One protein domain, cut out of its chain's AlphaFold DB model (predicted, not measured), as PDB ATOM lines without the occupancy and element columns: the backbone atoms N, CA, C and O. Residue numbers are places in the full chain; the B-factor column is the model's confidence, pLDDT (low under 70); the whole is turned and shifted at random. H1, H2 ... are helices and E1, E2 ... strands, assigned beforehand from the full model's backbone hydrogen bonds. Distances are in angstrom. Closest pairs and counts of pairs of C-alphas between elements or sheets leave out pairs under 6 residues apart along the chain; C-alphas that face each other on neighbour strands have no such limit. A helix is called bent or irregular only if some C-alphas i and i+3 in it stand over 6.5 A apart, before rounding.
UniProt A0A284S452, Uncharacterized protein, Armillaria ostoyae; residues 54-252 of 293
ATOM      1  N   ILE A  54     105.276 122.709 147.793       90.62
ATOM      2  CA  ILE A  54     104.467 121.599 148.297       90.62
ATOM      3  C   ILE A  54     103.042 122.086 148.545       90.62
ATOM      4  O   ILE A  54     102.755 122.737 149.546       90.62
ATOM      5  N   THR A  55     102.143 121.725 147.635       86.06
ATOM      6  CA  THR A  55     100.734 122.153 147.657       86.06
ATOM      7  C   THR A  55      99.795 121.133 148.302       86.06
ATOM      8  O   THR A  55      98.698 121.474 148.723       86.06
ATOM      9  N   ASN A  56     100.188 119.857 148.377       86.75
ATOM     10  CA  ASN A  56      99.388 118.794 148.989       86.75
ATOM     11  C   ASN A  56     100.242 117.557 149.343       86.75
ATOM     12  O   ASN A  56     101.384 117.409 148.902       86.75
ATOM     13  N   LEU A  57      99.673 116.639 150.135       84.56
ATOM     14  CA  LEU A  57     100.374 115.430 150.589       84.56
ATOM     15  C   LEU A  57     100.737 114.479 149.444       84.56
ATOM     16  O   LEU A  57     101.791 113.850 149.488       84.56
ATOM     17  N   ARG A  58      99.891 114.371 148.407       86.00
ATOM     18  CA  ARG A  58     100.174 113.502 147.249       86.00
ATOM     19  C   ARG A  58     101.438 113.955 146.532       86.00
ATOM     20  O   ARG A  58     102.234 113.115 146.128       86.00
ATOM     21  N   TYR A  59     101.642 115.263 146.422       87.75
ATOM     22  CA  TYR A  59     102.844 115.827 145.829       87.75
ATOM     23  C   TYR A  59     104.091 115.552 146.682       87.75
ATOM     24  O   TYR A  59     105.118 115.159 146.141       87.75
ATOM     25  N   LEU A  60     103.993 115.631 148.014       87.00
ATOM     26  CA  LEU A  60     105.094 115.220 148.893       87.00
ATOM     27  C   LEU A  60     105.464 113.736 148.698       87.00
ATOM     28  O   LEU A  60     106.640 113.415 148.545       87.00
ATOM     29  N   TYR A  61     104.478 112.834 148.641       84.38
ATOM     30  CA  TYR A  61     104.731 111.416 148.356       84.38
ATOM     31  C   TYR A  61     105.313 111.191 146.959       84.38
ATOM     32  O   TYR A  61     106.220 110.376 146.799       84.38
ATOM     33  N   TYR A  62     104.858 111.951 145.964       85.50
ATOM     34  CA  TYR A  62     105.434 111.921 144.625       85.50
ATOM     35  C   TYR A  62     106.925 112.284 144.632       85.50
ATOM     36  O   TYR A  62     107.716 111.590 143.998       85.50
ATOM     37  N   LEU A  63     107.340 113.304 145.392       86.12
ATOM     38  CA  LEU A  63     108.760 113.652 145.539       86.12
ATOM     39  C   LEU A  63     109.567 112.510 146.184       86.12
ATOM     40  O   LEU A  63     110.675 112.214 145.733       86.12
ATOM     41  N   CYS A  64     109.002 111.820 147.183       81.62
ATOM     42  CA  CYS A  64     109.615 110.620 147.763       81.62
ATOM     43  C   CYS A  64     109.809 109.515 146.713       81.62
ATOM     44  O   CYS A  64     110.864 108.876 146.664       81.62
ATOM     45  N   ASP A  65     108.801 109.270 145.876       81.25
ATOM     46  CA  ASP A  65     108.854 108.234 144.845       81.25
ATOM     47  C   ASP A  65     109.855 108.582 143.743       81.25
ATOM     48  O   ASP A  65     110.652 107.726 143.350       81.25
ATOM     49  N   VAL A  66     109.873 109.841 143.295       82.06
ATOM     50  CA  VAL A  66     110.851 110.358 142.328       82.06
ATOM     51  C   VAL A  66     112.265 110.133 142.837       82.06
ATOM     52  O   VAL A  66     113.082 109.542 142.131       82.06
ATOM     53  N   ALA A  67     112.543 110.522 144.078       78.19
ATOM     54  CA  ALA A  67     113.865 110.360 144.655       78.19
ATOM     55  C   ALA A  67     114.240 108.883 144.877       78.19
ATOM     56  O   ALA A  67     115.380 108.487 144.631       78.19
ATOM     57  N   SER A  68     113.272 108.046 145.270       73.44
ATOM     58  CA  SER A  68     113.468 106.598 145.447       73.44
ATOM     59  C   SER A  68     113.779 105.881 144.135       73.44
ATOM     60  O   SER A  68     114.580 104.948 144.099       73.44
ATOM     61  N   CYS A  69     113.074 106.255 143.068       74.88
ATOM     62  CA  CYS A  69     113.085 105.541 141.796       74.88
ATOM     63  C   CYS A  69     113.994 106.190 140.750       74.88
ATOM     64  O   CYS A  69     114.218 105.559 139.717       74.88
ATOM     65  N   ARG A  70     114.489 107.413 141.006       72.50
ATOM     66  CA  ARG A  70     115.184 108.290 140.045       72.50
ATOM     67  C   ARG A  70     114.457 108.370 138.704       72.50
ATOM     68  O   ARG A  70     115.058 108.294 137.639       72.50
ATOM     69  N   LYS A  71     113.130 108.405 138.776       76.44
ATOM     70  CA  LYS A  71     112.245 108.450 137.619       76.44
ATOM     71  C   LYS A  71     111.161 109.456 137.920       76.44
ATOM     72  O   LYS A  71     110.274 109.189 138.729       76.44
ATOM     73  N   SER A  72     111.233 110.596 137.252       82.12
ATOM     74  CA  SER A  72     110.179 111.589 137.283       82.12
ATOM     75  C   SER A  72     109.688 111.870 135.877       82.12
ATOM     76  O   SER A  72     110.463 112.176 134.978       82.12
ATOM     77  N   ILE A  73     108.370 111.812 135.700       80.38
ATOM     78  CA  ILE A  73     107.738 112.265 134.459       80.38
ATOM     79  C   ILE A  73     107.987 113.762 134.257       80.38
ATOM     80  O   ILE A  73     108.048 114.197 133.113       80.38
ATOM     81  N   ILE A  74     108.133 114.533 135.340       82.31
ATOM     82  CA  ILE A  74     108.236 115.993 135.308       82.31
ATOM     83  C   ILE A  74     109.694 116.438 135.456       82.31
ATOM     84  O   ILE A  74     110.173 117.189 134.623       82.31
ATOM     85  N   TYR A  75     110.394 115.941 136.474       84.06
ATOM     86  CA  TYR A  75     111.700 116.435 136.922       84.06
ATOM     87  C   TYR A  75     112.904 115.647 136.405       84.06
ATOM     88  O   TYR A  75     114.022 115.986 136.766       84.06
ATOM     89  N   ASP A  76     112.688 114.589 135.622       81.19
ATOM     90  CA  ASP A  76     113.724 113.624 135.236       81.19
ATOM     91  C   ASP A  76     114.605 113.187 136.431       81.19
ATOM     92  O   ASP A  76     114.085 112.556 137.361       81.19
ATOM     93  N   ASP A  77     115.890 113.565 136.450       81.88
ATOM     94  CA  ASP A  77     116.854 113.324 137.531       81.88
ATOM     95  C   ASP A  77     117.195 114.581 138.369       81.88
ATOM     96  O   ASP A  77     118.036 114.520 139.274       81.88
ATOM     97  N   LEU A  78     116.542 115.716 138.096       85.94
ATOM     98  CA  LEU A  78     116.849 117.019 138.697       85.94
ATOM     99  C   LEU A  78     116.476 117.086 140.184       85.94
ATOM    100  O   LEU A  78     117.144 117.761 140.967       85.94
ATOM    101  N   VAL A  79     115.431 116.364 140.597       84.88
ATOM    102  CA  VAL A  79     114.994 116.272 141.997       84.88
ATOM    103  C   VAL A  79     115.500 114.962 142.613       84.88
ATOM    104  O   VAL A  79     115.297 113.896 142.031       84.88
ATOM    105  N   PRO A  80     116.119 114.996 143.807       82.38
ATOM    106  CA  PRO A  80     116.267 116.155 144.697       82.38
ATOM    107  C   PRO A  80     117.577 116.948 144.510       82.38
ATOM    108  O   PRO A  80     117.882 117.828 145.312       82.38
ATOM    109  N   ARG A  81     118.376 116.633 143.480       85.69
ATOM    110  CA  ARG A  81     119.751 117.141 143.300       85.69
ATOM    111  C   ARG A  81     119.860 118.662 143.237       85.69
ATOM    112  O   ARG A  81     120.851 119.195 143.724       85.69
ATOM    113  N   LEU A  82     118.904 119.341 142.607       90.19
ATOM    114  CA  LEU A  82     118.948 120.788 142.390       90.19
ATOM    115  C   LEU A  82     118.145 121.593 143.411       90.19
ATOM    116  O   LEU A  82     118.240 122.818 143.402       90.19
ATOM    117  N   THR A  83     117.389 120.933 144.289       92.44
ATOM    118  CA  THR A  83     116.438 121.586 145.193       92.44
ATOM    119  C   THR A  83     117.145 122.408 146.260       92.44
ATOM    120  O   THR A  83     117.803 121.858 147.140       92.44
ATOM    121  N   ARG A  84     116.970 123.728 146.194       91.38
ATOM    122  CA  ARG A  84     117.528 124.729 147.112       91.38
ATOM    123  C   ARG A  84     116.484 125.294 148.059       91.38
ATOM    124  O   ARG A  84     116.811 125.594 149.203       91.38
ATOM    125  N   THR A  85     115.245 125.439 147.600       91.75
ATOM    126  CA  THR A  85     114.154 125.946 148.432       91.75
ATOM    127  C   THR A  85     112.966 124.996 148.399       91.75
ATOM    128  O   THR A  85     112.705 124.299 147.414       91.75
ATOM    129  N   ILE A  86     112.280 124.916 149.538       93.25
ATOM    130  CA  ILE A  86     111.048 124.157 149.705       93.25
ATOM    131  C   ILE A  86     110.049 125.099 150.354       93.25
ATOM    132  O   ILE A  86     110.259 125.518 151.492       93.25
ATOM    133  N   THR A  87     108.964 125.395 149.653       93.25
ATOM    134  CA  THR A  87     107.924 126.315 150.108       93.25
ATOM    135  C   THR A  87     106.594 125.586 150.227       93.25
ATOM    136  O   THR A  87     106.206 124.817 149.351       93.25
ATOM    137  N   CYS A  88     105.867 125.811 151.312       90.75
ATOM    138  CA  CYS A  88     104.465 125.443 151.442       90.75
ATOM    139  C   CYS A  88     103.681 126.728 151.673       90.75
ATOM    140  O   CYS A  88     103.852 127.366 152.708       90.75
ATOM    141  N   PHE A  89     102.870 127.102 150.688       88.25
ATOM    142  CA  PHE A  89     102.029 128.290 150.729       88.25
ATOM    143  C   PHE A  89     100.576 127.860 150.918       88.25
ATOM    144  O   PHE A  89     100.087 127.043 150.135       88.25
ATOM    145  N   ALA A  90      99.921 128.385 151.949       83.75
ATOM    146  CA  ALA A  90      98.507 128.173 152.226       83.75
ATOM    147  C   ALA A  90      97.751 129.498 152.077       83.75
ATOM    148  O   ALA A  90      98.008 130.453 152.814       83.75
ATOM    149  N   ASP A  91      96.822 129.544 151.128       81.50
ATOM    150  CA  ASP A  91      95.948 130.698 150.939       81.50
ATOM    151  C   ASP A  91      94.662 130.492 151.744       81.50
ATOM    152  O   ASP A  91      93.924 129.533 151.511       81.50
ATOM    153  N   LEU A  92      94.428 131.348 152.732       77.44
ATOM    154  CA  LEU A  92      93.281 131.282 153.636       77.44
ATOM    155  C   LEU A  92      92.343 132.487 153.456       77.44
ATOM    156  O   LEU A  92      91.459 132.682 154.291       77.44
ATOM    157  N   GLU A  93      92.537 133.327 152.431       71.38
ATOM    158  CA  GLU A  93      91.681 134.504 152.208       71.38
ATOM    159  C   GLU A  93      90.211 134.118 151.991       71.38
ATOM    160  O   GLU A  93      89.302 134.859 152.364       71.38
ATOM    161  N   GLU A  94      89.958 132.928 151.452       62.91
ATOM    162  CA  GLU A  94      88.615 132.440 151.182       62.91
ATOM    163  C   GLU A  94      88.223 131.377 152.229       62.91
ATOM    164  O   GLU A  94      88.593 130.205 152.130       62.91
ATOM    165  N   TYR A  95      87.461 131.812 153.246       51.12
ATOM    166  CA  TYR A  95      87.020 131.051 154.436       51.12
ATOM    167  C   TYR A  95      86.341 129.701 154.119       51.12
ATOM    168  O   TYR A  95      86.389 128.768 154.918       51.12
ATOM    169  N   TYR A  96      85.734 129.577 152.934       50.66
ATOM    170  CA  TYR A  96      85.045 128.368 152.462       50.66
ATOM    171  C   TYR A  96      85.841 127.573 151.413       50.66
ATOM    172  O   TYR A  96      85.333 126.588 150.872       50.66
ATOM    173  N   SER A  97      87.073 127.984 151.098       51.50
ATOM    174  CA  SER A  97      87.807 127.448 149.956       51.50
ATOM    175  C   SER A  97      88.563 126.151 150.227       51.50
ATOM    176  O   SER A  97      89.015 125.800 151.316       51.50
ATOM    177  N   THR A  98      88.716 125.432 149.125       51.16
ATOM    178  CA  THR A  98      89.320 124.121 148.920       51.16
ATOM    179  C   THR A  98      90.801 123.980 149.289       51.16
ATOM    180  O   THR A  98      91.327 122.871 149.156       51.16
ATOM    181  N   ASP A  99      91.490 125.014 149.797       60.75
ATOM    182  CA  ASP A  99      92.924 124.910 150.130       60.75
ATOM    183  C   ASP A  99      93.212 124.153 151.443       60.75
ATOM    184  O   ASP A  99      94.333 124.110 151.952       60.75
ATOM    185  N   SER A 100      92.210 123.427 151.951       69.88
ATOM    186  CA  SER A 100      92.366 122.424 153.012       69.88
ATOM    187  C   SER A 100      93.561 121.486 152.789       69.88
ATOM    188  O   SER A 100      94.156 121.003 153.753       69.88
ATOM    189  N   ALA A 101      93.943 121.221 151.535       80.00
ATOM    190  CA  ALA A 101      95.086 120.382 151.205       80.00
ATOM    191  C   ALA A 101      96.433 121.046 151.541       80.00
ATOM    192  O   ALA A 101      97.254 120.390 152.195       80.00
ATOM    193  N   ALA A 102      96.657 122.308 151.149       82.31
ATOM    194  CA  ALA A 102      97.890 123.015 151.490       82.31
ATOM    195  C   ALA A 102      97.952 123.290 152.989       82.31
ATOM    196  O   ALA A 102      98.986 123.040 153.597       82.31
ATOM    197  N   ILE A 103      96.830 123.646 153.625       80.81
ATOM    198  CA  ILE A 103      96.747 123.831 155.084       80.81
ATOM    199  C   ILE A 103      97.124 122.550 155.834       80.81
ATOM    200  O   ILE A 103      97.878 122.581 156.806       80.81
ATOM    201  N   ARG A 104      96.629 121.388 155.390       82.31
ATOM    202  CA  ARG A 104      96.992 120.093 155.990       82.31
ATOM    203  C   ARG A 104      98.488 119.830 155.889       82.31
ATOM    204  O   ARG A 104      99.082 119.371 156.862       82.31
ATOM    205  N   VAL A 105      99.099 120.112 154.737       85.25
ATOM    206  CA  VAL A 105     100.551 119.966 154.563       85.25
ATOM    207  C   VAL A 105     101.310 120.981 155.396       85.25
ATOM    208  O   VAL A 105     102.265 120.603 156.060       85.25
ATOM    209  N   TYR A 106     100.882 122.235 155.408       86.31
ATOM    210  CA  TYR A 106     101.460 123.291 156.221       86.31
ATOM    211  C   TYR A 106     101.499 122.865 157.693       86.31
ATOM    212  O   TYR A 106     102.560 122.830 158.316       86.31
ATOM    213  N   ASN A 107     100.354 122.419 158.219       79.88
ATOM    214  CA  ASN A 107     100.204 121.926 159.587       79.88
ATOM    215  C   ASN A 107     101.025 120.665 159.861       79.88
ATOM    216  O   ASN A 107     101.526 120.470 160.968       79.88
ATOM    217  N   LEU A 108     101.171 119.794 158.869       81.88
ATOM    218  CA  LEU A 108     102.043 118.637 158.976       81.88
ATOM    219  C   LEU A 108     103.511 119.073 159.062       81.88
ATOM    220  O   LEU A 108     104.218 118.648 159.969       81.88
ATOM    221  N   LEU A 109     103.975 119.912 158.135       84.69
ATOM    222  CA  LEU A 109     105.367 120.341 158.042       84.69
ATOM    223  C   LEU A 109     105.779 121.148 159.266       84.69
ATOM    224  O   LEU A 109     106.887 120.958 159.760       84.69
ATOM    225  N   ILE A 110     104.895 121.989 159.803       79.81
ATOM    226  CA  ILE A 110     105.183 122.781 160.998       79.81
ATOM    227  C   ILE A 110     105.269 121.915 162.264       79.81
ATOM    228  O   ILE A 110     106.083 122.199 163.136       79.81
ATOM    229  N   LYS A 111     104.501 120.817 162.339       75.94
ATOM    230  CA  LYS A 111     104.515 119.860 163.461       75.94
ATOM    231  C   LYS A 111     105.516 118.724 163.280       75.94
ATOM    232  O   LYS A 111     105.731 117.962 164.219       75.94
ATOM    233  N   LEU A 112     106.115 118.591 162.095       73.44
ATOM    234  CA  LEU A 112     106.965 117.455 161.773       73.44
ATOM    235  C   LEU A 112     108.140 117.378 162.777       73.44
ATOM    236  O   LEU A 112     108.922 118.337 162.877       73.44
ATOM    237  N   PRO A 113     108.257 116.280 163.540       64.69
ATOM    238  CA  PRO A 113     109.311 116.066 164.513       64.69
ATOM    239  C   PRO A 113     110.558 115.612 163.766       64.69
ATOM    240  O   PRO A 113     110.513 114.607 163.067       64.69
ATOM    241  N   ASN A 114     111.662 116.343 163.915       64.94
ATOM    242  CA  ASN A 114     112.966 116.036 163.324       64.94
ATOM    243  C   ASN A 114     112.994 115.905 161.779       64.94
ATOM    244  O   ASN A 114     112.489 114.960 161.192       64.94
ATOM    245  N   TYR A 115     113.669 116.813 161.074       73.19
ATOM    246  CA  TYR A 115     113.690 116.834 159.601       73.19
ATOM    247  C   TYR A 115     114.764 115.974 158.941       73.19
ATOM    248  O   TYR A 115     115.177 116.268 157.819       73.19
ATOM    249  N   ILE A 116     115.247 114.917 159.588       74.56
ATOM    250  CA  ILE A 116     116.278 114.054 158.992       74.56
ATOM    251  C   ILE A 116     115.873 113.552 157.604       74.56
ATOM    252  O   ILE A 116     116.708 113.560 156.703       74.56
ATOM    253  N   GLY A 117     114.607 113.170 157.402       78.19
ATOM    254  CA  GLY A 117     114.109 112.752 156.091       78.19
ATOM    255  C   GLY A 117     114.311 113.831 155.026       78.19
ATOM    256  O   GLY A 117     114.923 113.566 153.996       78.19
ATOM    257  N   PHE A 118     113.889 115.064 155.316       83.00
ATOM    258  CA  PHE A 118     114.083 116.217 154.435       83.00
ATOM    259  C   PHE A 118     115.557 116.564 154.221       83.00
ATOM    260  O   PHE A 118     115.957 116.748 153.082       83.00
ATOM    261  N   ARG A 119     116.381 116.585 155.274       82.38
ATOM    262  CA  ARG A 119     117.827 116.862 155.179       82.38
ATOM    263  C   ARG A 119     118.553 115.842 154.311       82.38
ATOM    264  O   ARG A 119     119.461 116.183 153.566       82.38
ATOM    265  N   THR A 120     118.173 114.574 154.454       79.81
ATOM    266  CA  THR A 120     118.789 113.477 153.703       79.81
ATOM    267  C   THR A 120     118.335 113.515 152.249       79.81
ATOM    268  O   THR A 120     119.133 113.248 151.356       79.81
ATOM    269  N   LEU A 121     117.060 113.834 152.008       83.88
ATOM    270  CA  LEU A 121     116.501 113.875 150.665       83.88
ATOM    271  C   LEU A 121     116.945 115.118 149.891       83.88
ATOM    272  O   LEU A 121     117.385 114.981 148.761       83.88
ATOM    273  N   PHE A 122     116.873 116.298 150.505       87.88
ATOM    274  CA  PHE A 122     117.150 117.609 149.913       87.88
ATOM    275  C   PHE A 122     118.350 118.270 150.611       87.88
ATOM    276  O   PHE A 122     118.185 119.218 151.378       87.88
ATOM    277  N   PRO A 123     119.579 117.782 150.373       85.94
ATOM    278  CA  PRO A 123     120.761 118.228 151.113       85.94
ATOM    279  C   PRO A 123     121.154 119.688 150.847       85.94
ATOM    280  O   PRO A 123     121.903 120.260 151.636       85.94
ATOM    281  N   LEU A 124     120.685 120.282 149.745       90.19
ATOM    282  CA  LEU A 124     120.945 121.683 149.402       90.19
ATOM    283  C   LEU A 124     119.880 122.646 149.948       90.19
ATOM    284  O   LEU A 124     120.071 123.857 149.856       90.19
ATOM    285  N   ALA A 125     118.778 122.136 150.511       89.94
ATOM    286  CA  ALA A 125     117.748 122.970 151.110       89.94
ATOM    287  C   ALA A 125     118.157 123.384 152.531       89.94
ATOM    288  O   ALA A 125     118.325 122.545 153.415       89.94
ATOM    289  N   GLU A 126     118.309 124.690 152.760       88.69
ATOM    290  CA  GLU A 126     118.719 125.219 154.068       88.69
ATOM    291  C   GLU A 126     117.547 125.305 155.056       88.69
ATOM    292  O   GLU A 126     117.718 125.093 156.257       88.69
ATOM    293  N   TYR A 127     116.347 125.603 154.564       89.56
ATOM    294  CA  TYR A 127     115.129 125.742 155.356       89.56
ATOM    295  C   TYR A 127     113.898 125.354 154.534       89.56
ATOM    296  O   TYR A 127     113.939 125.295 153.304       89.56
ATOM    297  N   ILE A 128     112.791 125.104 155.230       91.06
ATOM    298  CA  ILE A 128     111.455 125.022 154.637       91.06
ATOM    299  C   ILE A 128     110.754 126.358 154.902       91.06
ATOM    300  O   ILE A 128     110.660 126.776 156.062       91.06
ATOM    301  N   SER A 129     110.298 127.030 153.841       92.94
ATOM    302  CA  SER A 129     109.445 128.221 153.925       92.94
ATOM    303  C   SER A 129     107.993 127.781 154.080       92.94
ATOM    304  O   SER A 129     107.472 127.009 153.277       92.94
ATOM    305  N   LEU A 130     107.342 128.225 155.141       90.69
ATOM    306  CA  LEU A 130     105.937 127.982 155.424       90.69
ATOM    307  C   LEU A 130     105.247 129.341 155.402       90.69
ATOM    308  O   LEU A 130     105.438 130.147 156.311       90.69
ATOM    309  N   GLU A 131     104.461 129.589 154.370       89.31
ATOM    310  CA  GLU A 131     103.802 130.866 154.122       89.31
ATOM    311  C   GLU A 131     102.288 130.696 154.208       89.31
ATOM    312  O   GLU A 131     101.735 129.702 153.735       89.31
ATOM    313  N   ALA A 132     101.621 131.637 154.865       85.38
ATOM    314  CA  ALA A 132     100.172 131.675 154.961       85.38
ATOM    315  C   ALA A 132      99.673 133.105 154.770       85.38
ATOM    316  O   ALA A 132     100.274 134.036 155.309       85.38
ATOM    317  N   LYS A 133      98.576 133.275 154.034       84.88
ATOM    318  CA  LYS A 133      97.939 134.577 153.801       84.88
ATOM    319  C   LYS A 133      96.457 134.503 154.148       84.88
ATOM    320  O   LYS A 133      95.830 133.495 153.848       84.88
ATOM    321  N   TRP A 134      95.913 135.517 154.816       82.12
ATOM    322  CA  TRP A 134      94.483 135.590 155.144       82.12
ATOM    323  C   TRP A 134      94.049 137.024 155.416       82.12
ATOM    324  O   TRP A 134      94.876 137.907 155.644       82.12
ATOM    325  N   ILE A 135      92.736 137.233 155.451       79.81
ATOM    326  CA  ILE A 135      92.130 138.478 155.918       79.81
ATOM    327  C   ILE A 135      91.776 138.296 157.395       79.81
ATOM    328  O   ILE A 135      90.970 137.436 157.751       79.81
ATOM    329  N   GLY A 136      92.419 139.067 158.268       73.50
ATOM    330  CA  GLY A 136      92.339 138.909 159.718       73.50
ATOM    331  C   GLY A 136      91.960 140.189 160.456       73.50
ATOM    332  O   GLY A 136      91.695 141.230 159.850       73.50
ATOM    333  N   GLY A 137      91.963 140.095 161.787       70.00
ATOM    334  CA  GLY A 137      91.760 141.231 162.680       70.00
ATOM    335  C   GLY A 137      92.884 141.423 163.703       70.00
ATOM    336  O   GLY A 137      93.684 140.527 163.958       70.00
ATOM    337  N   LEU A 138      92.956 142.610 164.294       69.12
ATOM    338  CA  LEU A 138      93.839 142.963 165.405       69.12
ATOM    339  C   LEU A 138      92.985 143.383 166.591       69.12
ATOM    340  O   LEU A 138      92.027 144.133 166.405       69.12
ATOM    341  N   ARG A 139      93.365 142.968 167.802       67.19
ATOM    342  CA  ARG A 139      92.725 143.430 169.038       67.19
ATOM    343  C   ARG A 139      93.752 144.036 169.975       67.19
ATOM    344  O   ARG A 139      94.590 143.338 170.531       67.19
ATOM    345  N   PHE A 140      93.659 145.336 170.182       65.31
ATOM    346  CA  PHE A 140      94.571 146.056 171.060       65.31
ATOM    347  C   PHE A 140      94.099 146.018 172.516       65.31
ATOM    348  O   PHE A 140      92.940 145.729 172.809       65.31
ATOM    349  N   THR A 141      95.009 146.315 173.446       63.00
ATOM    350  CA  THR A 141      94.718 146.364 174.892       63.00
ATOM    351  C   THR A 141      93.757 147.489 175.285       63.00
ATOM    352  O   THR A 141      93.287 147.508 176.413       63.00
ATOM    353  N   ASP A 142      93.483 148.424 174.375       64.44
ATOM    354  CA  ASP A 142      92.527 149.525 174.532       64.44
ATOM    355  C   ASP A 142      91.129 149.185 173.976       64.44
ATOM    356  O   ASP A 142      90.370 150.089 173.635       64.44
ATOM    357  N   ASP A 143      90.813 147.892 173.829       64.06
ATOM    358  CA  ASP A 143      89.556 147.361 173.278       64.06
ATOM    359  C   ASP A 143      89.205 147.854 171.861       64.06
ATOM    360  O   ASP A 143      88.078 147.695 171.392       64.06
ATOM    361  N   THR A 144      90.174 148.397 171.118       66.06
ATOM    362  CA  THR A 144      89.969 148.656 169.691       66.06
ATOM    363  C   THR A 144      90.213 147.381 168.897       66.06
ATOM    364  O   THR A 144      91.304 146.802 168.954       66.06
ATOM    365  N   GLU A 145      89.230 147.000 168.088       70.62
ATOM    366  CA  GLU A 145      89.362 145.935 167.105       70.62
ATOM    367  C   GLU A 145      89.429 146.516 165.694       70.62
ATOM    368  O   GLU A 145      88.624 147.367 165.316       70.62
ATOM    369  N   VAL A 146      90.400 146.056 164.909       70.50
ATOM    370  CA  VAL A 146      90.492 146.374 163.480       70.50
ATOM    371  C   VAL A 146      90.333 145.077 162.716       70.50
ATOM    372  O   VAL A 146      91.096 144.150 162.949       70.50
ATOM    373  N   HIS A 147      89.367 145.014 161.807       75.69
ATOM    374  CA  HIS A 147      89.069 143.833 160.996       75.69
ATOM    375  C   HIS A 147      89.383 144.100 159.523       75.69
ATOM    376  O   HIS A 147      89.453 145.252 159.099       75.69
ATOM    377  N   GLY A 148      89.532 143.036 158.733       76.62
ATOM    378  CA  GLY A 148      89.660 143.150 157.278       76.62
ATOM    379  C   GLY A 148      91.074 143.440 156.775       76.62
ATOM    380  O   GLY A 148      91.237 143.789 155.610       76.62
ATOM    381  N   LEU A 149      92.096 143.299 157.623       79.31
ATOM    382  CA  LEU A 149      93.480 143.546 157.222       79.31
ATOM    383  C   LEU A 149      94.074 142.302 156.554       79.31
ATOM    384  O   LEU A 149      93.904 141.199 157.079       79.31
ATOM    385  N   PRO A 150      94.810 142.446 155.442       84.06
ATOM    386  CA  PRO A 150      95.539 141.341 154.847       84.06
ATOM    387  C   PRO A 150      96.799 141.047 155.666       84.06
ATOM    388  O   PRO A 150      97.705 141.875 155.807       84.06
ATOM    389  N   PHE A 151      96.863 139.830 156.191       81.94
ATOM    390  CA  PHE A 151      98.022 139.300 156.886       81.94
ATOM    391  C   PHE A 151      98.781 138.330 156.000       81.94
ATOM    392  O   PHE A 151      98.202 137.492 155.310       81.94
ATOM    393  N   HIS A 152     100.098 138.387 156.121       86.50
ATOM    394  CA  HIS A 152     101.008 137.393 155.596       86.50
ATOM    395  C   HIS A 152     101.929 136.894 156.712       86.50
ATOM    396  O   HIS A 152     102.640 137.665 157.355       86.50
ATOM    397  N   LEU A 153     101.919 135.586 156.941       85.56
ATOM    398  CA  LEU A 153     102.734 134.891 157.927       85.56
ATOM    399  C   LEU A 153     103.755 134.015 157.216       85.56
ATOM    400  O   LEU A 153     103.425 132.945 156.707       85.56
ATOM    401  N   GLY A 154     105.007 134.449 157.237       88.69
ATOM    402  CA  GLY A 154     106.145 133.665 156.788       88.69
ATOM    403  C   GLY A 154     106.824 132.978 157.962       88.69
ATOM    404  O   GLY A 154     107.080 133.579 159.002       88.69
ATOM    405  N   ARG A 155     107.173 131.708 157.807       87.75
ATOM    406  CA  ARG A 155     107.959 130.958 158.784       87.75
ATOM    407  C   ARG A 155     109.059 130.206 158.058       87.75
ATOM    408  O   ARG A 155     108.786 129.381 157.198       87.75
ATOM    409  N   ARG A 156     110.311 130.451 158.426       90.94
ATOM    410  CA  ARG A 156     111.462 129.710 157.904       90.94
ATOM    411  C   ARG A 156     111.938 128.749 158.965       90.94
ATOM    412  O   ARG A 156     112.529 129.159 159.962       90.94
ATOM    413  N   ARG A 157     111.667 127.463 158.759       87.31
ATOM    414  CA  ARG A 157     112.110 126.408 159.667       87.31
ATOM    415  C   ARG A 157     113.396 125.801 159.118       87.31
ATOM    416  O   ARG A 157     113.384 125.149 158.075       87.31
ATOM    417  N   TYR A 158     114.513 126.063 159.791       86.88
ATOM    418  CA  TYR A 158     115.838 125.710 159.290       86.88
ATOM    419  C   TYR A 158     116.111 124.207 159.414       86.88
ATOM    420  O   TYR A 158     115.843 123.572 160.435       86.88
ATOM    421  N   LEU A 159     116.686 123.642 158.355       81.31
ATOM    422  CA  LEU A 159     117.096 122.245 158.237       81.31
ATOM    423  C   LEU A 159     118.530 122.009 158.752       81.31
ATOM    424  O   LEU A 159     119.026 120.888 158.669       81.31
ATOM    425  N   SER A 160     119.194 123.035 159.292       69.25
ATOM    426  CA  SER A 160     120.609 123.003 159.682       69.25
ATOM    427  C   SER A 160     120.962 121.937 160.737       69.25
ATOM    428  O   SER A 160     120.129 121.458 161.512       69.25
ATOM    429  N   LYS A 161     122.253 121.565 160.765       56.75
ATOM    430  CA  LYS A 161     122.889 120.638 161.725       56.75
ATOM    431  C   LYS A 161     123.268 121.312 163.059       56.75
ATOM    432  O   LYS A 161     124.285 120.937 163.636       56.75
ATOM    433  N   SER A 162     122.565 122.352 163.519       46.25
ATOM    434  CA  SER A 162     123.021 123.086 164.714       46.25
ATOM    435  C   SER A 162     123.225 122.127 165.894       46.25
ATOM    436  O   SER A 162     122.348 121.319 166.187       46.25
ATOM    437  N   ALA A 163     124.416 122.200 166.496       41.28
ATOM    438  CA  ALA A 163     125.113 121.179 167.286       41.28
ATOM    439  C   ALA A 163     124.507 120.830 168.664       41.28
ATOM    440  O   ALA A 163     125.218 120.434 169.582       41.28
ATOM    441  N   GLN A 164     123.193 120.942 168.809       49.56
ATOM    442  CA  GLN A 164     122.430 120.391 169.920       49.56
ATOM    443  C   GLN A 164     121.251 119.647 169.296       49.56
ATOM    444  O   GLN A 164     120.329 120.261 168.763       49.56
ATOM    445  N   GLU A 165     121.317 118.314 169.292       58.97
ATOM    446  CA  GLU A 165     120.474 117.394 168.505       58.97
ATOM    447  C   GLU A 165     118.950 117.525 168.721       58.97
ATOM    448  O   GLU A 165     118.175 116.876 168.022       58.97
ATOM    449  N   ASN A 166     118.505 118.397 169.631       68.00
ATOM    450  CA  ASN A 166     117.114 118.544 170.041       68.00
ATOM    451  C   ASN A 166     116.539 119.956 169.841       68.00
ATOM    452  O   ASN A 166     115.463 120.213 170.363       68.00
ATOM    453  N   GLU A 167     117.185 120.876 169.119       73.94
ATOM    454  CA  GLU A 167     116.610 122.205 168.830       73.94
ATOM    455  C   GLU A 167     116.472 122.470 167.324       73.94
ATOM    456  O   GLU A 167     117.230 121.952 166.500       73.94
ATOM    457  N   VAL A 168     115.459 123.248 166.939       77.81
ATOM    458  CA  VAL A 168     115.265 123.773 165.581       77.81
ATOM    459  C   VAL A 168     115.141 125.277 165.657       77.81
ATOM    460  O   VAL A 168     114.260 125.803 166.335       77.81
ATOM    461  N   ARG A 169     115.986 125.965 164.892       85.12
ATOM    462  CA  ARG A 169     115.813 127.389 164.634       85.12
ATOM    463  C   ARG A 169     114.620 127.612 163.706       85.12
ATOM    464  O   ARG A 169     114.511 126.979 162.652       85.12
ATOM    465  N   MET A 170     113.773 128.559 164.076       85.25
ATOM    466  CA  MET A 170     112.634 128.991 163.287       85.25
ATOM    467  C   MET A 170     112.560 130.514 163.278       85.25
ATOM    468  O   MET A 170     112.418 131.128 164.329       85.25
ATOM    469  N   ASP A 171     112.640 131.121 162.100       87.81
ATOM    470  CA  ASP A 171     112.394 132.553 161.945       87.81
ATOM    471  C   ASP A 171     110.915 132.752 161.580       87.81
ATOM    472  O   ASP A 171     110.402 132.072 160.689       87.81
ATOM    473  N   ILE A 172     110.233 133.673 162.253       85.56
ATOM    474  CA  ILE A 172     108.831 134.034 162.026       85.56
ATOM    475  C   ILE A 172     108.777 135.478 161.535       85.56
ATOM    476  O   ILE A 172     109.435 136.358 162.089       85.56
ATOM    477  N   TYR A 173     107.974 135.702 160.502       87.38
ATOM    478  CA  TYR A 173     107.731 136.977 159.855       87.38
ATOM    479  C   TYR A 173     106.223 137.188 159.794       87.38
ATOM    480  O   TYR A 173     105.514 136.355 159.234       87.38
ATOM    481  N   VAL A 174     105.733 138.290 160.345       84.25
ATOM    482  CA  VAL A 174     104.348 138.727 160.152       84.25
ATOM    483  C   VAL A 174     104.397 140.024 159.371       84.25
ATOM    484  O   VAL A 174     105.105 140.951 159.750       84.25
ATOM    485  N   CYS A 175     103.677 140.082 158.264       86.50
ATOM    486  CA  CYS A 175     103.508 141.278 157.467       86.50
ATOM    487  C   CYS A 175     102.022 141.617 157.422       86.50
ATOM    488  O   CYS A 175     101.197 140.740 157.176       86.50
ATOM    489  N   ILE A 176     101.697 142.878 157.665       83.12
ATOM    490  CA  ILE A 176     100.348 143.420 157.532       83.12
ATOM    491  C   ILE A 176     100.421 144.458 156.426       83.12
ATOM    492  O   ILE A 176     101.173 145.433 156.542       83.12
ATOM    493  N   THR A 177      99.709 144.212 155.332       81.69
ATOM    494  CA  THR A 177      99.715 145.111 154.178       81.69
ATOM    495  C   THR A 177      98.591 146.131 154.327       81.69
ATOM    496  O   THR A 177      97.459 145.769 154.617       81.69
ATOM    497  N   ASP A 178      98.940 147.403 154.165       68.75
ATOM    498  CA  ASP A 178      98.045 148.562 154.151       68.75
ATOM    499  C   ASP A 178      96.984 148.647 155.264       68.75
ATOM    500  O   ASP A 178      95.780 148.508 155.039       68.75
ATOM    501  N   PRO A 179      97.392 148.987 156.489       59.59
ATOM    502  CA  PRO A 179      96.639 149.984 157.210       59.59
ATOM    503  C   PRO A 179      97.020 151.359 156.649       59.59
ATOM    504  O   PRO A 179      98.197 151.695 156.676       59.59
ATOM    505  N   ASP A 180      96.053 152.133 156.152       64.88
ATOM    506  CA  ASP A 180      96.176 153.552 155.765       64.88
ATOM    507  C   ASP A 180      97.342 154.266 156.493       64.88
ATOM    508  O   ASP A 180      97.417 154.154 157.712       64.88
ATOM    509  N   PRO A 181      98.244 155.026 155.841       60.56
ATOM    510  CA  PRO A 181      99.323 155.766 156.516       60.56
ATOM    511  C   PRO A 181      98.859 156.659 157.683       60.56
ATOM    512  O   PRO A 181      99.651 156.984 158.570       60.56
ATOM    513  N   SER A 182      97.587 157.068 157.685       59.59
ATOM    514  CA  SER A 182      96.937 157.816 158.769       59.59
ATOM    515  C   SER A 182      96.372 156.931 159.896       59.59
ATOM    516  O   SER A 182      95.992 157.426 160.960       59.59
ATOM    517  N   SER A 183      96.371 155.615 159.691       64.19
ATOM    518  CA  SER A 183      95.865 154.593 160.595       64.19
ATOM    519  C   SER A 183      96.540 154.663 161.954       64.19
ATOM    520  O   SER A 183      97.765 154.735 162.101       64.19
ATOM    521  N   THR A 184      95.709 154.549 162.986       63.25
ATOM    522  CA  THR A 184      96.140 154.487 164.383       63.25
ATOM    523  C   THR A 184      97.062 153.298 164.654       63.25
ATOM    524  O   THR A 184      97.820 153.338 165.620       63.25
ATOM    525  N   LEU A 185      97.084 152.296 163.769       66.31
ATOM    526  CA  LEU A 185      97.970 151.133 163.830       66.31
ATOM    527  C   LEU A 185      99.456 151.516 163.883       66.31
ATOM    528  O   LEU A 185     100.220 150.882 164.607       66.31
ATOM    529  N   TYR A 186      99.865 152.605 163.224       62.09
ATOM    530  CA  TYR A 186     101.255 153.078 163.267       62.09
ATOM    531  C   TYR A 186     101.665 153.706 164.605       62.09
ATOM    532  O   TYR A 186     102.856 153.818 164.886       62.09
ATOM    533  N   ARG A 187     100.701 154.131 165.432       60.94
ATOM    534  CA  ARG A 187     100.954 154.799 166.723       60.94
ATOM    535  C   ARG A 187     100.726 153.897 167.933       60.94
ATOM    536  O   ARG A 187     100.998 154.326 169.053       60.94
ATOM    537  N   LYS A 188     100.206 152.682 167.740       67.31
ATOM    538  CA  LYS A 188      99.864 151.780 168.845       67.31
ATOM    539  C   LYS A 188     101.066 150.982 169.344       67.31
ATOM    540  O   LYS A 188     101.958 150.609 168.587       67.31
ATOM    541  N   SER A 189     101.053 150.710 170.649       64.25
ATOM    542  CA  SER A 189     101.939 149.728 171.272       64.25
ATOM    543  C   SER A 189     101.460 148.326 170.895       64.25
ATOM    544  O   SER A 189     100.280 148.008 171.051       64.25
ATOM    545  N   TRP A 190     102.369 147.509 170.368       67.75
ATOM    546  CA  TRP A 190     102.078 146.150 169.925       67.75
ATOM    547  C   TRP A 190     102.336 145.174 171.070       67.75
ATOM    548  O   TRP A 190     103.468 145.013 171.520       67.75
ATOM    549  N   SER A 191     101.275 144.525 171.538       65.00
ATOM    550  CA  SER A 191     101.315 143.475 172.560       65.00
ATOM    551  C   SER A 191     101.189 142.084 171.932       65.00
ATOM    552  O   SER A 191     100.714 141.938 170.805       65.00
ATOM    553  N   SER A 192     101.513 141.027 172.685       63.16
ATOM    554  CA  SER A 192     101.221 139.643 172.269       63.16
ATOM    555  C   SER A 192      99.724 139.409 172.012       63.16
ATOM    556  O   SER A 192      99.359 138.632 171.132       63.16
ATOM    557  N   THR A 193      98.846 140.140 172.707       64.31
ATOM    558  CA  THR A 193      97.389 140.110 172.497       64.31
ATOM    559  C   THR A 193      96.932 140.832 171.227       64.31
ATOM    560  O   THR A 193      95.870 140.505 170.706       64.31
ATOM    561  N   SER A 194      97.748 141.734 170.662       68.50
ATOM    562  CA  SER A 194      97.434 142.431 169.398       68.50
ATOM    563  C   SER A 194      97.194 141.458 168.246       68.50
ATOM    564  O   SER A 194      96.414 141.721 167.336       68.50
ATOM    565  N   PHE A 195      97.808 140.285 168.347       69.62
ATOM    566  CA  PHE A 195      97.815 139.235 167.351       69.62
ATOM    567  C   PHE A 195      96.783 138.129 167.601       69.62
ATOM    568  O   PHE A 195      96.949 137.021 167.105       69.62
ATOM    569  N   LEU A 196      95.708 138.389 168.349       63.56
ATOM    570  CA  LEU A 196      94.717 137.356 168.674       63.56
ATOM    571  C   LEU A 196      94.145 136.634 167.440       63.56
ATOM    572  O   LEU A 196      94.086 135.406 167.462       63.56
ATOM    573  N   ALA A 197      93.855 137.327 166.331       59.44
ATOM    574  CA  ALA A 197      93.369 136.649 165.121       59.44
ATOM    575  C   ALA A 197      94.407 135.702 164.495       59.44
ATOM    576  O   ALA A 197      94.026 134.752 163.814       59.44
ATOM    577  N   LEU A 198      95.714 135.898 164.741       62.78
ATOM    578  CA  LEU A 198      96.712 134.907 164.327       62.78
ATOM    579  C   LEU A 198      96.432 133.551 164.978       62.78
ATOM    580  O   LEU A 198      96.685 132.541 164.336       62.78
ATOM    581  N   ASN A 199      95.892 133.512 166.199       60.00
ATOM    582  CA  ASN A 199      95.581 132.266 166.901       60.00
ATOM    583  C   ASN A 199      94.310 131.583 166.378       60.00
ATOM    584  O   ASN A 199      94.232 130.357 166.419       60.00
ATOM    585  N   ASP A 200      93.345 132.345 165.860       57.50
ATOM    586  CA  ASP A 200      92.097 131.783 165.325       57.50
ATOM    587  C   ASP A 200      92.310 131.144 163.943       57.50
ATOM    588  O   ASP A 200      91.755 130.084 163.648       57.50
ATOM    589  N   TYR A 201      93.176 131.741 163.112       54.47
ATOM    590  CA  TYR A 201      93.536 131.198 161.794       54.47
ATOM    591  C   TYR A 201      94.715 130.209 161.853       54.47
ATOM    592  O   TYR A 201      94.749 129.231 161.098       54.47
ATOM    593  N   CYS A 202      95.665 130.384 162.781       54.03
ATOM    594  CA  CYS A 202      96.662 129.359 163.097       54.03
ATOM    595  C   CYS A 202      96.056 128.349 164.079       54.03
ATOM    596  O   CYS A 202      96.252 128.464 165.282       54.03
ATOM    597  N   TYR A 203      95.345 127.348 163.553       49.88
ATOM    598  CA  TYR A 203      94.767 126.198 164.275       49.88
ATOM    599  C   TYR A 203      95.519 125.804 165.585       49.88
ATOM    600  O   TYR A 203      96.756 125.792 165.585       49.88
ATOM    601  N   PRO A 204      94.834 125.320 166.651       41.97
ATOM    602  CA  PRO A 204      95.203 125.430 168.084       41.97
ATOM    603  C   PRO A 204      96.547 124.850 168.560       41.97
ATOM    604  O   PRO A 204      96.871 124.923 169.740       41.97
ATOM    605  N   GLY A 205      97.332 124.223 167.686       41.97
ATOM    606  CA  GLY A 205      98.619 123.628 168.047       41.97
ATOM    607  C   GLY A 205      99.791 124.609 168.079       41.97
ATOM    608  O   GLY A 205     100.875 124.198 168.478       41.97
ATOM    609  N   MET A 206      99.613 125.851 167.617       50.84
ATOM    610  CA  MET A 206     100.680 126.852 167.551       50.84
ATOM    611  C   MET A 206     100.154 128.243 167.879       50.84
ATOM    612  O   MET A 206     100.122 129.125 167.021       50.84
ATOM    613  N   GLN A 207      99.787 128.429 169.150       52.03
ATOM    614  CA  GLN A 207      99.810 129.756 169.757       52.03
ATOM    615  C   GLN A 207     101.171 130.369 169.419       52.03
ATOM    616  O   GLN A 207     102.210 129.786 169.747       52.03
ATOM    617  N   LEU A 208     101.183 131.502 168.714       52.59
ATOM    618  CA  LEU A 208     102.377 132.343 168.692       52.59
ATOM    619  C   LEU A 208     102.744 132.554 170.154       52.59
ATOM    620  O   LEU A 208     101.890 132.982 170.926       52.59
ATOM    621  N   VAL A 209     103.935 132.094 170.541       49.78
ATOM    622  CA  VAL A 209     104.331 131.926 171.940       49.78
ATOM    623  C   VAL A 209     104.011 133.217 172.691       49.78
ATOM    624  O   VAL A 209     104.652 134.243 172.495       49.78
ATOM    625  N   TYR A 210     102.963 133.148 173.513       48.81
ATOM    626  CA  TYR A 210     102.241 134.280 174.102       48.81
ATOM    627  C   TYR A 210     103.103 135.131 175.058       48.81
ATOM    628  O   TYR A 210     102.686 136.206 175.489       48.81
ATOM    629  N   TRP A 211     104.309 134.660 175.382       44.19
ATOM    630  CA  TRP A 211     105.025 135.030 176.600       44.19
ATOM    631  C   TRP A 211     106.311 135.838 176.396       44.19
ATOM    632  O   TRP A 211     106.781 136.434 177.356       44.19
ATOM    633  N   GLU A 212     106.865 135.929 175.184       48.56
ATOM    634  CA  GLU A 212     108.142 136.627 174.964       48.56
ATOM    635  C   GLU A 212     108.165 137.345 173.614       48.56
ATOM    636  O   GLU A 212     108.480 136.733 172.593       48.56
ATOM    637  N   LEU A 213     107.835 138.638 173.577       53.88
ATOM    638  CA  LEU A 213     107.920 139.399 172.330       53.88
ATOM    639  C   LEU A 213     108.374 140.848 172.544       53.88
ATOM    640  O   LEU A 213     107.565 141.695 172.913       53.88
ATOM    641  N   PRO A 214     109.617 141.179 172.164       51.62
ATOM    642  CA  PRO A 214     109.890 142.344 171.349       51.62
ATOM    643  C   PRO A 214     110.042 141.870 169.896       51.62
ATOM    644  O   PRO A 214     110.925 141.076 169.574       51.62
ATOM    645  N   TYR A 215     109.157 142.321 169.009       62.78
ATOM    646  CA  TYR A 215     109.407 142.211 167.574       62.78
ATOM    647  C   TYR A 215     110.340 143.344 167.149       62.78
ATOM    648  O   TYR A 215     110.127 144.489 167.549       62.78
ATOM    649  N   ASP A 216     111.303 143.051 166.275       63.25
ATOM    650  CA  ASP A 216     111.884 144.106 165.446       63.25
ATOM    651  C   ASP A 216     110.782 144.568 164.486       63.25
ATOM    652  O   ASP A 216     110.313 143.789 163.645       63.25
ATOM    653  N   VAL A 217     110.327 145.809 164.665       69.69
ATOM    654  CA  VAL A 217     109.299 146.431 163.828       69.69
ATOM    655  C   VAL A 217     109.990 147.248 162.744       69.69
ATOM    656  O   VAL A 217     110.739 148.174 163.047       69.69
ATOM    657  N   ASP A 218     109.733 146.907 161.482       72.25
ATOM    658  CA  ASP A 218     110.188 147.689 160.328       72.25
ATOM    659  C   ASP A 218     108.989 148.200 159.525       72.25
ATOM    660  O   ASP A 218     107.992 147.496 159.318       72.25
ATOM    661  N   PHE A 219     109.122 149.432 159.043       71.94
ATOM    662  CA  PHE A 219     108.131 150.129 158.240       71.94
ATOM    663  C   PHE A 219     108.722 150.364 156.855       71.94
ATOM    664  O   PHE A 219     109.570 151.237 156.659       71.94
ATOM    665  N   ARG A 220     108.277 149.589 155.862       66.88
ATOM    666  CA  ARG A 220     108.716 149.767 154.472       66.88
ATOM    667  C   ARG A 220     107.567 149.574 153.501       66.88
ATOM    668  O   ARG A 220     106.908 148.538 153.521       66.88
ATOM    669  N   GLY A 221     107.386 150.557 152.617       67.62
ATOM    670  CA  GLY A 221     106.510 150.448 151.448       67.62
ATOM    671  C   GLY A 221     105.042 150.167 151.779       67.62
ATOM    672  O   GLY A 221     104.454 149.294 151.155       67.62
ATOM    673  N   GLY A 222     104.470 150.844 152.784       74.06
ATOM    674  CA  GLY A 222     103.050 150.679 153.139       74.06
ATOM    675  C   GLY A 222     102.709 149.345 153.811       74.06
ATOM    676  O   GLY A 222     101.560 148.922 153.820       74.06
ATOM    677  N   SER A 223     103.705 148.642 154.353       79.19
ATOM    678  CA  SER A 223     103.496 147.397 155.094       79.19
ATOM    679  C   SER A 223     104.188 147.441 156.447       79.19
ATOM    680  O   SER A 223     105.316 147.930 156.568       79.19
ATOM    681  N   LEU A 224     103.511 146.893 157.450       81.12
ATOM    682  CA  LEU A 224     104.045 146.714 158.789       81.12
ATOM    683  C   LEU A 224     104.649 145.322 158.916       81.12
ATOM    684  O   LEU A 224     103.970 144.333 158.637       81.12
ATOM    685  N   ARG A 225     105.917 145.236 159.321       83.94
ATOM    686  CA  ARG A 225     106.641 143.964 159.399       83.94
ATOM    687  C   ARG A 225     107.126 143.701 160.810       83.94
ATOM    688  O   ARG A 225     107.768 144.548 161.418       83.94
ATOM    689  N   PHE A 226     106.880 142.485 161.266       81.69
ATOM    690  CA  PHE A 226     107.331 141.954 162.539       81.69
ATOM    691  C   PHE A 226     108.214 140.746 162.282       81.69
ATOM    692  O   PHE A 226     107.858 139.870 161.486       81.69
ATOM    693  N   ARG A 227     109.354 140.675 162.970       84.56
ATOM    694  CA  ARG A 227     110.271 139.541 162.867       84.56
ATOM    695  C   ARG A 227     110.668 139.015 164.237       84.56
ATOM    696  O   ARG A 227     111.008 139.786 165.126       84.56
ATOM    697  N   GLN A 228     110.694 137.692 164.364       82.19
ATOM    698  CA  GLN A 228     111.221 136.994 165.532       82.19
ATOM    699  C   GLN A 228     112.040 135.774 165.105       82.19
ATOM    700  O   GLN A 228     111.742 135.133 164.099       82.19
ATOM    701  N   THR A 229     113.064 135.428 165.884       84.12
ATOM    702  CA  THR A 229     113.775 134.148 165.764       84.12
ATOM    703  C   THR A 229     113.538 133.325 167.021       84.12
ATOM    704  O   THR A 229     113.813 133.790 168.121       84.12
ATOM    705  N   LEU A 230     113.057 132.096 166.856       79.50
ATOM    706  CA  LEU A 230     112.789 131.143 167.927       79.50
ATOM    707  C   LEU A 230     113.726 129.938 167.831       79.50
ATOM    708  O   LEU A 230     114.125 129.514 166.741       79.50
ATOM    709  N   ARG A 231     114.025 129.340 168.985       79.00
ATOM    710  CA  ARG A 231     114.605 127.998 169.087       79.00
ATOM    711  C   ARG A 231     113.563 127.087 169.712       79.00
ATOM    712  O   ARG A 231     113.160 127.287 170.850       79.00
ATOM    713  N   LEU A 232     113.080 126.129 168.934       75.25
ATOM    714  CA  LEU A 232     112.057 125.185 169.364       75.25
ATOM    715  C   LEU A 232     112.712 123.857 169.718       75.25
ATOM    716  O   LEU A 232     113.462 123.313 168.903       75.25
ATOM    717  N   HIS A 233     112.380 123.295 170.879       70.56
ATOM    718  CA  HIS A 233     112.746 121.916 171.175       70.56
ATOM    719  C   HIS A 233     112.061 120.966 170.185       70.56
ATOM    720  O   HIS A 233     110.850 121.006 169.966       70.56
ATOM    721  N   GLN A 234     112.850 120.095 169.563       65.44
ATOM    722  CA  GLN A 234     112.351 119.021 168.726       65.44
ATOM    723  C   GLN A 234     111.673 117.993 169.621       65.44
ATOM    724  O   GLN A 234     112.334 117.273 170.370       65.44
ATOM    725  N   ALA A 235     110.354 117.877 169.499       58.03
ATOM    726  CA  ALA A 235     109.668 116.701 170.000       58.03
ATOM    727  C   ALA A 235     110.275 115.453 169.329       58.03
ATOM    728  O   ALA A 235     110.318 115.360 168.100       58.03
ATOM    729  N   LYS A 236     110.747 114.491 170.127       54.66
ATOM    730  CA  LYS A 236     111.030 113.128 169.660       54.66
ATOM    731  C   LYS A 236     109.672 112.416 169.582       54.66
ATOM    732  O   LYS A 236     109.114 112.108 170.629       54.66
ATOM    733  N   GLY A 237     109.075 112.247 168.396       50.25
ATOM    734  CA  GLY A 237     107.690 111.746 168.330       50.25
ATOM    735  C   GLY A 237     107.050 111.507 166.954       50.25
ATOM    736  O   GLY A 237     107.694 111.585 165.915       50.25
ATOM    737  N   ASP A 238     105.750 111.201 166.989       47.84
ATOM    738  CA  ASP A 238     104.977 110.238 166.175       47.84
ATOM    739  C   ASP A 238     104.434 110.721 164.802       47.84
ATOM    740  O   ASP A 238     103.305 110.442 164.410       47.84
ATOM    741  N   LEU A 239     105.231 111.449 164.014       53.31
ATOM    742  CA  LEU A 239     105.006 111.545 162.549       53.31
ATOM    743  C   LEU A 239     106.070 110.745 161.793       53.31
ATOM    744  O   LEU A 239     106.506 111.088 160.689       53.31
ATOM    745  N   GLU A 240     106.474 109.645 162.428       56.22
ATOM    746  CA  GLU A 240     107.551 108.761 162.019       56.22
ATOM    747  C   GLU A 240     107.377 108.306 160.572       56.22
ATOM    748  O   GLU A 240     108.345 108.261 159.823       56.22
ATOM    749  N   GLY A 241     106.132 108.074 160.139       65.81
ATOM    750  CA  GLY A 241     105.802 107.653 158.785       65.81
ATOM    751  C   GLY A 241     106.462 108.513 157.709       65.81
ATOM    752  O   GLY A 241     107.219 107.983 156.902       65.81
ATOM    753  N   ILE A 242     106.216 109.826 157.687       70.94
ATOM    754  CA  ILE A 242     106.646 110.697 156.577       70.94
ATOM    755  C   ILE A 242     108.154 110.922 156.580       70.94
ATOM    756  O   ILE A 242     108.788 110.771 155.537       70.94
ATOM    757  N   ASN A 243     108.751 111.199 157.740       70.94
ATOM    758  CA  ASN A 243     110.206 111.320 157.838       70.94
ATOM    759  C   ASN A 243     110.920 110.020 157.484       70.94
ATOM    760  O   ASN A 243     111.911 110.047 156.755       70.94
ATOM    761  N   ARG A 244     110.385 108.879 157.923       70.69
ATOM    762  CA  ARG A 244     110.884 107.559 157.546       70.69
ATOM    763  C   ARG A 244     110.710 107.313 156.052       70.69
ATOM    764  O   ARG A 244     111.635 106.803 155.431       70.69
ATOM    765  N   TYR A 245     109.579 107.687 155.445       73.62
ATOM    766  CA  TYR A 245     109.366 107.576 153.994       73.62
ATOM    767  C   TYR A 245     110.382 108.409 153.208       73.62
ATOM    768  O   TYR A 245     111.014 107.874 152.298       73.62
ATOM    769  N   LEU A 246     110.591 109.668 153.593       77.00
ATOM    770  CA  LEU A 246     111.579 110.566 152.985       77.00
ATOM    771  C   LEU A 246     113.009 110.038 153.153       77.00
ATOM    772  O   LEU A 246     113.783 109.998 152.198       77.00
ATOM    773  N   TRP A 247     113.357 109.566 154.352       74.44
ATOM    774  CA  TRP A 247     114.674 108.995 154.620       74.44
ATOM    775  C   TRP A 247     114.903 107.711 153.820       74.44
ATOM    776  O   TRP A 247     115.923 107.572 153.147       74.44
ATOM    777  N   MET A 248     113.936 106.787 153.815       75.00
ATOM    778  CA  MET A 248     114.004 105.569 153.005       75.00
ATOM    779  C   MET A 248     114.143 105.893 151.517       75.00
ATOM    780  O   MET A 248     114.886 105.202 150.818       75.00
ATOM    781  N   ALA A 249     113.453 106.931 151.034       76.81
ATOM    782  CA  ALA A 249     113.572 107.383 149.657       76.81
ATOM    783  C   ALA A 249     115.000 107.821 149.320       76.81
ATOM    784  O   ALA A 249     115.552 107.374 148.314       76.81
ATOM    785  N   ALA A 250     115.635 108.590 150.205       74.69
ATOM    786  CA  ALA A 250     117.022 109.008 150.032       74.69
ATOM    787  C   ALA A 250     118.006 107.817 150.007       74.69
ATOM    788  O   ALA A 250     118.951 107.794 149.218       74.69
ATOM    789  N   GLN A 251     117.778 106.793 150.837       72.81
ATOM    790  CA  GLN A 251     118.678 105.635 150.948       72.81
ATOM    791  C   GLN A 251     118.576 104.653 149.767       72.81
ATOM    792  O   GLN A 251     119.555 103.987 149.423       72.81
ATOM    793  N   ARG A 252     117.410 104.554 149.116       65.81
ATOM    794  CA  ARG A 252     117.186 103.612 148.001       65.81
ATOM    795  C   ARG A 252     117.960 103.949 146.729       65.81
ATOM    796  O   ARG A 252     118.157 103.065 145.901       65.81
TER     797      ARG A 252
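AT A GLANCE: This is residues 54 to 252 of the 293 residues of an uncharacterized protein of Armillaria ostoyae (UniProt A0A284S452). A long, twisted sheet of six strands makes the body, with H2 and H5 packed over one face at different places. Beyond the end where E1 and E2 begin lies a cluster of three helices, H1, H3 and H6, while the small H4 lies near the opposite end, where the bent hairpin of E2 and E3 turns. The printed part has 199 residues, with six named helices and six named strands in the order H1 E1 H2 H3 E2 E3 E4 H4 H5 E5 E6 H6. The sheet's order is E1 E2 E3 E4 E6 E5, mixed, and the class is mixed, helices and strands. The whole is compact, with a radius of gyration of the C-alphas of 18.6 A, yet elongated in outline, spanning 58 by 37 by 29 A.

IN THESE COORDINATES: H1, residues 57 to 69, begins with C-alpha 57 at (100.374, 115.430, 150.589) and is 18.3 A long. E1 is residues 85 to 91, 19.0 A. H2 is residues 100 to 111, 16.2 A, and H3 is residues 116 to 121. E2, residues 127 to 139, is 31.7 A long and bends by 81 degrees at residue 135. E3, residues 145 to 158, begins with C-alpha 145 at (89.362, 145.935, 167.105), is 34.2 A long and bends by 85 degrees at residue 148. E4 is residues 167 to 177, 32.0 A, and H4 is residues 184 to 187. H5, residues 192 to 201, is irregular: C-alphas 194 and 197 are 8.3 A apart. E5 is residues 216 to 220, and E6 is residues 223 to 233, 31.5 A. H6, residues 240 to 252, is 17.8 A long and ends with C-alpha 252 at (117.186, 103.612, 148.001).

HOW THE PARTS SIT: E1 and E2 are parallel neighbours, with N 88 and O 129 at 2.8 A; E1, H2 H3, E2 form a strand-helix-strand unit, two parallel neighbour strands with helices between, whose crossover is right-handed. E2, E3 and E4 form a meander, each strand the antiparallel neighbour of the one before, with N 130 and O 155 at 2.8 A and N 154 and O 173 at 2.8 A. E4 and E6 are antiparallel, with N 170 and O 230 at 2.9 A. E5 and E6, a hairpin, have N 218 and O 225 at 3.1 A. E4, H4 H5, E5 form a split unit, with E6 between its two strands, and its crossover is right-handed. H2 is on one face of the sheet, giving two layers, helix over sheet, at a height of 8.7 A; the closest C-alphas of H2 and E1 are those of Ala 102 and Ala 90, 5.2 A apart. H5 is on the same face at a height of 6.0 A, across the strands at 73 degrees to E2 on the local plane. H3 and H4 only graze the sheet. H6 touches H1 at a shallow tilt of 26 degrees, the same way, the closest C-alphas being those of Ala 249 and Ser 68, 4.3 A apart. H6 also touches H3, with the C-alphas of Trp 247 and Gly 117 closest at 4.1 A. H1 and H2 only just touch, with 3 pairs of C-alphas within 8 A, the closest being those of Leu 57 and Val 105, 6.0 A. In H1, H2, H3 and H6 every O i to N i+4 pair is within hydrogen-bond range; H5 has 1 of 6, beside 4 of 7 O i to N i+3 pairs, and H4 is too short for an O i to N i+4 pair.

THE WHOLE: The two C-alphas farthest apart are those of Ser 182 and Arg 252, 58.9 A. The printed part has no cut. The links H1 to E1 and H5 to E5 are long, with 15 and 14 residues. The mean pLDDT of the printed part is 73.5, and 74 residues are under 70, among them residues 178 to 217.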